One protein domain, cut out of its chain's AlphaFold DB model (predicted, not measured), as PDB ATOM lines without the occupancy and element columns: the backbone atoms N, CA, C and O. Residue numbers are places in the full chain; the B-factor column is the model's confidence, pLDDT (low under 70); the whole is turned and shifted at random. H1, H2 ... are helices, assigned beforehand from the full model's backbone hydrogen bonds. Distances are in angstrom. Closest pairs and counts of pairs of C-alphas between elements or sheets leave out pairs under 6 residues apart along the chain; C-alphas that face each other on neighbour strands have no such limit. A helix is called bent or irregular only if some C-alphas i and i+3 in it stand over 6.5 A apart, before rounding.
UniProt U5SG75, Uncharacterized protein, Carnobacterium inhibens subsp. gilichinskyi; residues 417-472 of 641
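This is residues 417 to 472 of the 641 residues of an uncharacterized protein of Carnobacterium inhibens subsp. gilichinskyi (UniProt U5SG75). A small helical cluster: H2 folds back on itself as two arms, H3 runs near both arms, and the short H1 slants over H3, away from the second arm, H2b. Few C-alphas come close between these parts, and H1 meets the first arm, H2a, only where the two join. The printed part has 56 residues with three named helices, H1, H2 and H3 in that order, and no named strand; its class is all helix. It is compact, with a radius of gyration of the C-alphas of 10.3 A, and rounded, spanning 25 by 24 by 18 A.

H1, residues 417 to 426, and H2a, residues 430 to 437, touch only at the corner, and only just, with 3 pairs of C-alphas within 8 A; the closest are those of Leu 424 and Thr 430, 5.9 A apart. By its hydrogen bonds H2, residues 430 to 450, was assigned as one helix, but it is bent: C-alphas 437 and 440 are 9.2 A apart. H2a and H2b, residues 440 to 450, touch at a shallow tilt of 22 degrees, opposite ways; their closest C-alphas, of Ser 435 and Ser 442, are 4.9 A apart. H3, residues 456 to 472, touches H1, the closest C-alphas being those of Ser 421 and Ile 463, 6.6 A apart. H3 is close but not clearly touching to H2a, the same way at a shallow tilt of 13 degrees, with the closest C-alphas, of Val 434 and Tyr 466, 7.3 A apart. H3 is also close but not clearly touching to H2b, where the closest C-alphas, of Phe 449 and Phe 462, are 7.1 A apart. H1 and H2b are apart. In H1 and H2a every O i to N i+4 pair is within hydrogen-bond range, against 4 of 7 in H2b and 11 of 13 in H3.

H1 begins at C-alpha 417 (-8.217, -18.493, -8.776) and is 14.4 A long. H2a measures 10.3 A and H2b 16.4 A, from C-alpha 440 (-28.331, -17.379, -16.613). H3 measures 24.9 A and ends at C-alpha 472 (-21.556, -21.819, -3.204). H2b and H3 are irregular: C-alphas 444 and 447 are 7.6 A apart, and C-alphas 457 and 460 8.1 A.

The two C-alphas farthest apart, of Asp 440 and Glu 457, are 27.8 A apart. The printed part has no cut, and the links H1 to H2 and H2 to H3 are tight. The mean pLDDT of the printed part is 84.4; residues 453 to 457 are under 70.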
ATOM      1  N   ILE A 417      -7.736 -19.689  -9.486       88.69
ATOM      2  CA  ILE A 417      -8.217 -18.493  -8.776       88.69
ATOM      3  C   ILE A 417      -7.388 -17.272  -9.168       88.69
ATOM      4  O   ILE A 417      -7.963 -16.215  -9.442       88.69
ATOM      5  N   ASP A 418      -6.067 -17.421  -9.268       87.56
ATOM      6  CA  ASP A 418      -5.178 -16.346  -9.715       87.56
ATOM      7  C   ASP A 418      -5.494 -15.915 -11.157       87.56
ATOM      8  O   ASP A 418      -5.651 -14.724 -11.426       87.56
ATOM      9  N   GLU A 419      -5.641 -16.868 -12.084       90.25
ATOM     10  CA  GLU A 419      -5.947 -16.594 -13.496       90.25
ATOM     11  C   GLU A 419      -7.288 -15.856 -13.659       90.25
ATOM     12  O   GLU A 419      -7.350 -14.829 -14.343       90.25
ATOM     13  N   VAL A 420      -8.341 -16.319 -12.978       90.06
ATOM     14  CA  VAL A 420      -9.667 -15.677 -12.995       90.06
ATOM     15  C   VAL A 420      -9.623 -14.289 -12.357       90.06
ATOM     16  O   VAL A 420     -10.223 -13.346 -12.878       90.06
ATOM     17  N   SER A 421      -8.898 -14.132 -11.249       89.62
ATOM     18  CA  SER A 421      -8.760 -12.838 -10.576       89.62
ATOM     19  C   SER A 421      -8.060 -11.825 -11.483       89.62
ATOM     20  O   SER A 421      -8.571 -10.722 -11.677       89.62
ATOM     21  N   ILE A 422      -6.939 -12.209 -12.108       89.06
ATOM     22  CA  ILE A 422      -6.194 -11.378 -13.070       89.06
ATOM     23  C   ILE A 422      -7.086 -10.980 -14.253       89.06
ATOM     24  O   ILE A 422      -7.112  -9.808 -14.643       89.06
ATOM     25  N   GLU A 423      -7.849 -11.923 -14.812       89.94
ATOM     26  CA  GLU A 423      -8.777 -11.639 -15.910       89.94
ATOM     27  C   GLU A 423      -9.822 -10.585 -15.509       89.94
ATOM     28  O   GLU A 423     -10.079  -9.636 -16.260       89.94
ATOM     29  N   LEU A 424     -10.396 -10.707 -14.308       88.88
ATOM     30  CA  LEU A 424     -11.372  -9.748 -13.796       88.88
ATOM     31  C   LEU A 424     -10.748  -8.367 -13.546       88.88
ATOM     32  O   LEU A 424     -11.353  -7.376 -13.957       88.88
ATOM     33  N   TYR A 425      -9.538  -8.288 -12.975       86.88
ATOM     34  CA  TYR A 425      -8.807  -7.026 -12.756       86.88
ATOM     35  C   TYR A 425      -8.526  -6.244 -14.038       86.88
ATOM     36  O   TYR A 425      -8.578  -5.014 -14.027       86.88
ATOM     37  N   HIS A 426      -8.228  -6.925 -15.144       86.38
ATOM     38  CA  HIS A 426      -7.856  -6.257 -16.393       86.38
ATOM     39  C   HIS A 426      -9.028  -6.010 -17.347       86.38
ATOM     40  O   HIS A 426      -8.862  -5.329 -18.362       86.38
ATOM     41  N   THR A 427     -10.215  -6.536 -17.043       86.00
ATOM     42  CA  THR A 427     -11.376  -6.374 -17.921       86.00
ATOM     43  C   THR A 427     -11.974  -4.962 -17.808       86.00
ATOM     44  O   THR A 427     -12.312  -4.534 -16.706       86.00
ATOM     45  N   PRO A 428     -12.219  -4.246 -18.931       77.94
ATOM     46  CA  PRO A 428     -12.772  -2.884 -18.902       77.94
ATOM     47  C   PRO A 428     -14.167  -2.762 -18.269       77.94
ATOM     48  O   PRO A 428     -14.515  -1.712 -17.738       77.94
ATOM     49  N   ASN A 429     -14.985  -3.818 -18.351       83.19
ATOM     50  CA  ASN A 429     -16.318  -3.877 -17.746       83.19
ATOM     51  C   ASN A 429     -16.494  -5.182 -16.959       83.19
ATOM     52  O   ASN A 429     -17.028  -6.177 -17.458       83.19
ATOM     53  N   THR A 430     -16.038  -5.164 -15.710       84.25
ATOM     54  CA  THR A 430     -16.037  -6.329 -14.821       84.25
ATOM     55  C   THR A 430     -17.448  -6.846 -14.523       84.25
ATOM     56  O   THR A 430     -17.652  -8.055 -14.467       84.25
ATOM     57  N   LEU A 431     -18.454  -5.966 -14.419       83.31
ATOM     58  CA  LEU A 431     -19.848  -6.373 -14.192       83.31
ATOM     59  C   LEU A 431     -20.404  -7.184 -15.370       83.31
ATOM     60  O   LEU A 431     -21.043  -8.217 -15.167       83.31
ATOM     61  N   SER A 432     -20.134  -6.743 -16.603       84.06
ATOM     62  CA  SER A 432     -20.519  -7.487 -17.809       84.06
ATOM     63  C   SER A 432     -19.805  -8.833 -17.881       84.06
ATOM     64  O   SER A 432     -20.420  -9.830 -18.253       84.06
ATOM     65  N   LYS A 433     -18.522  -8.875 -17.511       88.50
ATOM     66  CA  LYS A 433     -17.739 -10.111 -17.514       88.50
ATOM     67  C   LYS A 433     -18.232 -11.111 -16.475       88.50
ATOM     68  O   LYS A 433     -18.433 -12.268 -16.820       88.50
ATOM     69  N   VAL A 434     -18.506 -10.677 -15.247       89.62
ATOM     70  CA  VAL A 434     -19.126 -11.537 -14.226       89.62
ATOM     71  C   VAL A 434     -20.499 -12.021 -14.673       89.62
ATOM     72  O   VAL A 434     -20.802 -13.198 -14.514       89.62
ATOM     73  N   SER A 435     -21.306 -11.162 -15.296       87.75
ATOM     74  CA  SER A 435     -22.609 -11.578 -15.834       87.75
ATOM     75  C   SER A 435     -22.460 -12.666 -16.904       87.75
ATOM     76  O   SER A 435     -23.232 -13.616 -16.920       87.75
ATOM     77  N   GLN A 436     -21.431 -12.574 -17.754       89.31
ATOM     78  CA  GLN A 436     -21.096 -13.615 -18.727       89.31
ATOM     79  C   GLN A 436     -20.639 -14.916 -18.048       89.31
ATOM     80  O   GLN A 436     -21.071 -15.988 -18.457       89.31
ATOM     81  N   LEU A 437     -19.776 -14.829 -17.029       91.50
ATOM     82  CA  LEU A 437     -19.256 -15.993 -16.301       91.50
ATOM     83  C   LEU A 437     -20.346 -16.728 -15.507       91.50
ATOM     84  O   LEU A 437     -20.313 -17.951 -15.414       91.50
ATOM     85  N   LEU A 438     -21.316 -15.991 -14.960       91.06
ATOM     86  CA  LEU A 438     -22.471 -16.551 -14.252       91.06
ATOM     87  C   LEU A 438     -23.579 -17.039 -15.198       91.06
ATOM     88  O   LEU A 438     -24.460 -17.780 -14.767       91.06
ATOM     89  N   GLY A 439     -23.568 -16.627 -16.468       91.06
ATOM     90  CA  GLY A 439     -24.595 -16.998 -17.440       91.06
ATOM     91  C   GLY A 439     -26.004 -16.616 -16.971       91.06
ATOM     92  O   GLY A 439     -26.254 -15.475 -16.570       91.06
ATOM     93  N   ASP A 440     -26.925 -17.581 -16.995       86.12
ATOM     94  CA  ASP A 440     -28.331 -17.379 -16.613       86.12
ATOM     95  C   ASP A 440     -28.505 -16.970 -15.138       86.12
ATOM     96  O   ASP A 440     -29.426 -16.222 -14.804       86.12
ATOM     97  N   GLU A 441     -27.573 -17.366 -14.266       88.44
ATOM     98  CA  GLU A 441     -27.591 -17.068 -12.824       88.44
ATOM     99  C   GLU A 441     -27.197 -15.623 -12.501       88.44
ATOM    100  O   GLU A 441     -27.373 -15.145 -11.377       88.44
ATOM    101  N   SER A 442     -26.708 -14.876 -13.495       84.56
ATOM    102  CA  SER A 442     -26.378 -13.458 -13.335       84.56
ATOM    103  C   SER A 442     -27.559 -12.632 -12.816       84.56
ATOM    104  O   SER A 442     -27.355 -11.716 -12.019       84.56
ATOM    105  N   LYS A 443     -28.795 -12.978 -13.206       79.44
ATOM    106  CA  LYS A 443     -30.022 -12.300 -12.753       79.44
ATOM    107  C   LYS A 443     -30.267 -12.499 -11.260       79.44
ATOM    108  O   LYS A 443     -30.590 -11.530 -10.576       79.44
ATOM    109  N   THR A 444     -30.056 -13.717 -10.763       84.75
ATOM    110  CA  THR A 444     -30.220 -14.097  -9.353       84.75
ATOM    111  C   THR A 444     -29.326 -13.245  -8.448       84.75
ATOM    112  O   THR A 444     -29.774 -12.714  -7.437       84.75
ATOM    113  N   PHE A 445     -28.065 -13.048  -8.846       87.19
ATOM    114  CA  PHE A 445     -27.056 -12.367  -8.024       87.19
ATOM    115  C   PHE A 445     -26.830 -10.898  -8.390       87.19
ATOM    116  O   PHE A 445     -25.997 -10.220  -7.780       87.19
ATOM    117  N   TYR A 446     -27.583 -10.372  -9.357       80.00
ATOM    118  CA  TYR A 446     -27.413  -9.014  -9.866       80.00
ATOM    119  C   TYR A 446     -27.465  -7.955  -8.755       80.00
ATOM    120  O   TYR A 446     -26.668  -7.014  -8.746       80.00
ATOM    121  N   GLY A 447     -28.363  -8.134  -7.779       75.50
ATOM    122  CA  GLY A 447     -28.507  -7.234  -6.634       75.50
ATOM    123  C   GLY A 447     -27.239  -7.114  -5.781       75.50
ATOM    124  O   GLY A 447     -26.932  -6.022  -5.297       75.50
ATOM    125  N   ILE A 448     -26.466  -8.198  -5.651       85.69
ATOM    126  CA  ILE A 448     -25.197  -8.203  -4.914       85.69
ATOM    127  C   ILE A 448     -24.174  -7.350  -5.667       85.69
ATOM    128  O   ILE A 448     -23.620  -6.402  -5.107       85.69
ATOM    129  N   PHE A 449     -23.981  -7.615  -6.961       83.00
ATOM    130  CA  PHE A 449     -22.957  -6.943  -7.764       83.00
ATOM    131  C   PHE A 449     -23.272  -5.472  -8.070       83.00
ATOM    132  O   PHE A 449     -22.357  -4.654  -8.182       83.00
ATOM    133  N   GLN A 450     -24.552  -5.087  -8.132       73.25
ATOM    134  CA  GLN A 450     -24.941  -3.679  -8.277       73.25
ATOM    135  C   GLN A 450     -24.398  -2.788  -7.155       73.25
ATOM    136  O   GLN A 450     -24.105  -1.617  -7.394       73.25
ATOM    137  N   SER A 451     -24.234  -3.328  -5.946       71.12
ATOM    138  CA  SER A 451     -23.770  -2.550  -4.793       71.12
ATOM    139  C   SER A 451     -22.314  -2.054  -4.909       71.12
ATOM    140  O   SER A 451     -21.906  -1.176  -4.140       71.12
ATOM    141  N   PHE A 452     -21.565  -2.546  -5.908       75.62
ATOM    142  CA  PHE A 452     -20.185  -2.158  -6.220       75.62
ATOM    143  C   PHE A 452     -20.052  -1.135  -7.360       75.62
ATOM    144  O   PHE A 452     -18.960  -0.611  -7.568       75.62
ATOM    145  N   LYS A 453     -21.135  -0.829  -8.094       61.84
ATOM    146  CA  LYS A 453     -21.099  -0.123  -9.395       61.84
ATOM    147  C   LYS A 453     -20.420   1.263  -9.371       61.84
ATOM    148  O   LYS A 453     -19.948   1.707 -10.409       61.84
ATOM    149  N   ASP A 454     -20.296   1.889  -8.198       54.91
ATOM    150  CA  ASP A 454     -19.712   3.227  -8.013       54.91
ATOM    151  C   ASP A 454     -18.488   3.251  -7.064       54.91
ATOM    152  O   ASP A 454     -18.095   4.315  -6.586       54.91
ATOM    153  N   LYS A 455     -17.892   2.093  -6.735       61.28
ATOM    154  CA  LYS A 455     -16.849   1.979  -5.693       61.28
ATOM    155  C   LYS A 455     -15.596   1.253  -6.191       61.28
ATOM    156  O   LYS A 455     -15.353   0.107  -5.824       61.28
ATOM    157  N   GLN A 456     -14.771   1.943  -6.985       60.91
ATOM    158  CA  GLN A 456     -13.498   1.396  -7.493       60.91
ATOM    159  C   GLN A 456     -12.566   0.882  -6.378       60.91
ATOM    160  O   GLN A 456     -11.873  -0.108  -6.576       60.91
ATOM    161  N   GLU A 457     -12.604   1.483  -5.186       61.25
ATOM    162  CA  GLU A 457     -11.811   1.061  -4.018       61.25
ATOM    163  C   GLU A 457     -12.233  -0.300  -3.423       61.25
ATOM    164  O   GLU A 457     -11.603  -0.786  -2.491       61.25
ATOM    165  N   GLN A 458     -13.307  -0.922  -3.923       75.44
ATOM    166  CA  GLN A 458     -13.842  -2.198  -3.423       75.44
ATOM    167  C   GLN A 458     -13.723  -3.326  -4.452       75.44
ATOM    168  O   GLN A 458     -14.502  -4.278  -4.425       75.44
ATOM    169  N   PHE A 459     -12.764  -3.218  -5.368       81.06
ATOM    170  CA  PHE A 459     -12.595  -4.186  -6.446       81.06
ATOM    171  C   PHE A 459     -12.241  -5.592  -5.939       81.06
ATOM    172  O   PHE A 459     -12.824  -6.571  -6.396       81.06
ATOM    173  N   ASP A 460     -11.381  -5.688  -4.925       85.31
ATOM    174  CA  ASP A 460     -11.023  -6.964  -4.292       85.31
ATOM    175  C   ASP A 460     -12.276  -7.657  -3.736       85.31
ATOM    176  O   ASP A 460     -12.522  -8.835  -3.971       85.31
ATOM    177  N   ASN A 461     -13.146  -6.883  -3.083       87.81
ATOM    178  CA  ASN A 461     -14.424  -7.369  -2.575       87.81
ATOM    179  C   ASN A 461     -15.337  -7.847  -3.713       87.81
ATOM    180  O   ASN A 461     -15.958  -8.901  -3.596       87.81
ATOM    181  N   PHE A 462     -15.383  -7.136  -4.837       89.19
ATOM    182  CA  PHE A 462     -16.153  -7.566  -6.003       89.19
ATOM    183  C   PHE A 462     -15.701  -8.947  -6.516       89.19
ATOM    184  O   PHE A 462     -16.542  -9.826  -6.717       89.19
ATOM    185  N   ILE A 463     -14.389  -9.173  -6.674       89.94
ATOM    186  CA  ILE A 463     -13.853 -10.479  -7.094       89.94
ATOM    187  C   ILE A 463     -14.148 -11.546  -6.038       89.94
ATOM    188  O   ILE A 463     -14.665 -12.612  -6.372       89.94
ATOM    189  N   ASN A 464     -13.897 -11.245  -4.762       91.31
ATOM    190  CA  ASN A 464     -14.154 -12.173  -3.659       91.31
ATOM    191  C   ASN A 464     -15.631 -12.588  -3.610       91.31
ATOM    192  O   ASN A 464     -15.939 -13.753  -3.378       91.31
ATOM    193  N   THR A 465     -16.553 -11.661  -3.891       92.06
ATOM    194  CA  THR A 465     -17.989 -11.956  -4.020       92.06
ATOM    195  C   THR A 465     -18.241 -13.003  -5.092       92.06
ATOM    196  O   THR A 465     -18.961 -13.971  -4.857       92.06
ATOM    197  N   TYR A 466     -17.654 -12.804  -6.274       93.25
ATOM    198  CA  TYR A 466     -17.808 -13.717  -7.397       93.25
ATOM    199  C   TYR A 466     -17.259 -15.108  -7.071       93.25
ATOM    200  O   TYR A 466     -17.976 -16.089  -7.255       93.25
ATOM    201  N   LEU A 467     -16.046 -15.193  -6.516       94.06
ATOM    202  CA  LEU A 467     -15.433 -16.467  -6.130       94.06
ATOM    203  C   LEU A 467     -16.268 -17.205  -5.074       94.06
ATOM    204  O   LEU A 467     -16.530 -18.395  -5.223       94.06
ATOM    205  N   ARG A 468     -16.765 -16.499  -4.051       94.88
ATOM    206  CA  ARG A 468     -17.632 -17.084  -3.013       94.88
ATOM    207  C   ARG A 468     -18.964 -17.579  -3.577       94.88
ATOM    208  O   ARG A 468     -19.401 -18.662  -3.209       94.88
ATOM    209  N   ILE A 469     -19.604 -16.827  -4.478       95.50
ATOM    210  CA  ILE A 469     -20.838 -17.276  -5.150       95.50
ATOM    211  C   ILE A 469     -20.555 -18.511  -6.002       95.50
ATOM    212  O   ILE A 469     -21.282 -19.493  -5.907       95.50
ATOM    213  N   LYS A 470     -19.477 -18.491  -6.792       95.31
ATOM    214  CA  LYS A 470     -19.080 -19.614  -7.643       95.31
ATOM    215  C   LYS A 470     -18.824 -20.882  -6.817       95.31
ATOM    216  O   LYS A 470     -19.293 -21.945  -7.208       95.31
ATOM    217  N   PHE A 471     -18.184 -20.757  -5.654       95.62
ATOM    218  CA  PHE A 471     -18.005 -21.849  -4.691       95.62
ATOM    219  C   PHE A 471     -19.334 -22.347  -4.100       95.62
ATOM    220  O   PHE A 471     -19.570 -23.547  -3.997       95.62
ATOM    221  N   LEU A 472     -20.239 -21.439  -3.726       96.69
ATOM    222  CA  LEU A 472     -21.556 -21.819  -3.204       96.69
ATOM    223  C   LEU A 472     -22.439 -22.503  -4.261       96.69
ATOM    224  O   LEU A 472     -23.273 -23.323  -3.905       96.69
TER     225      LEU A 472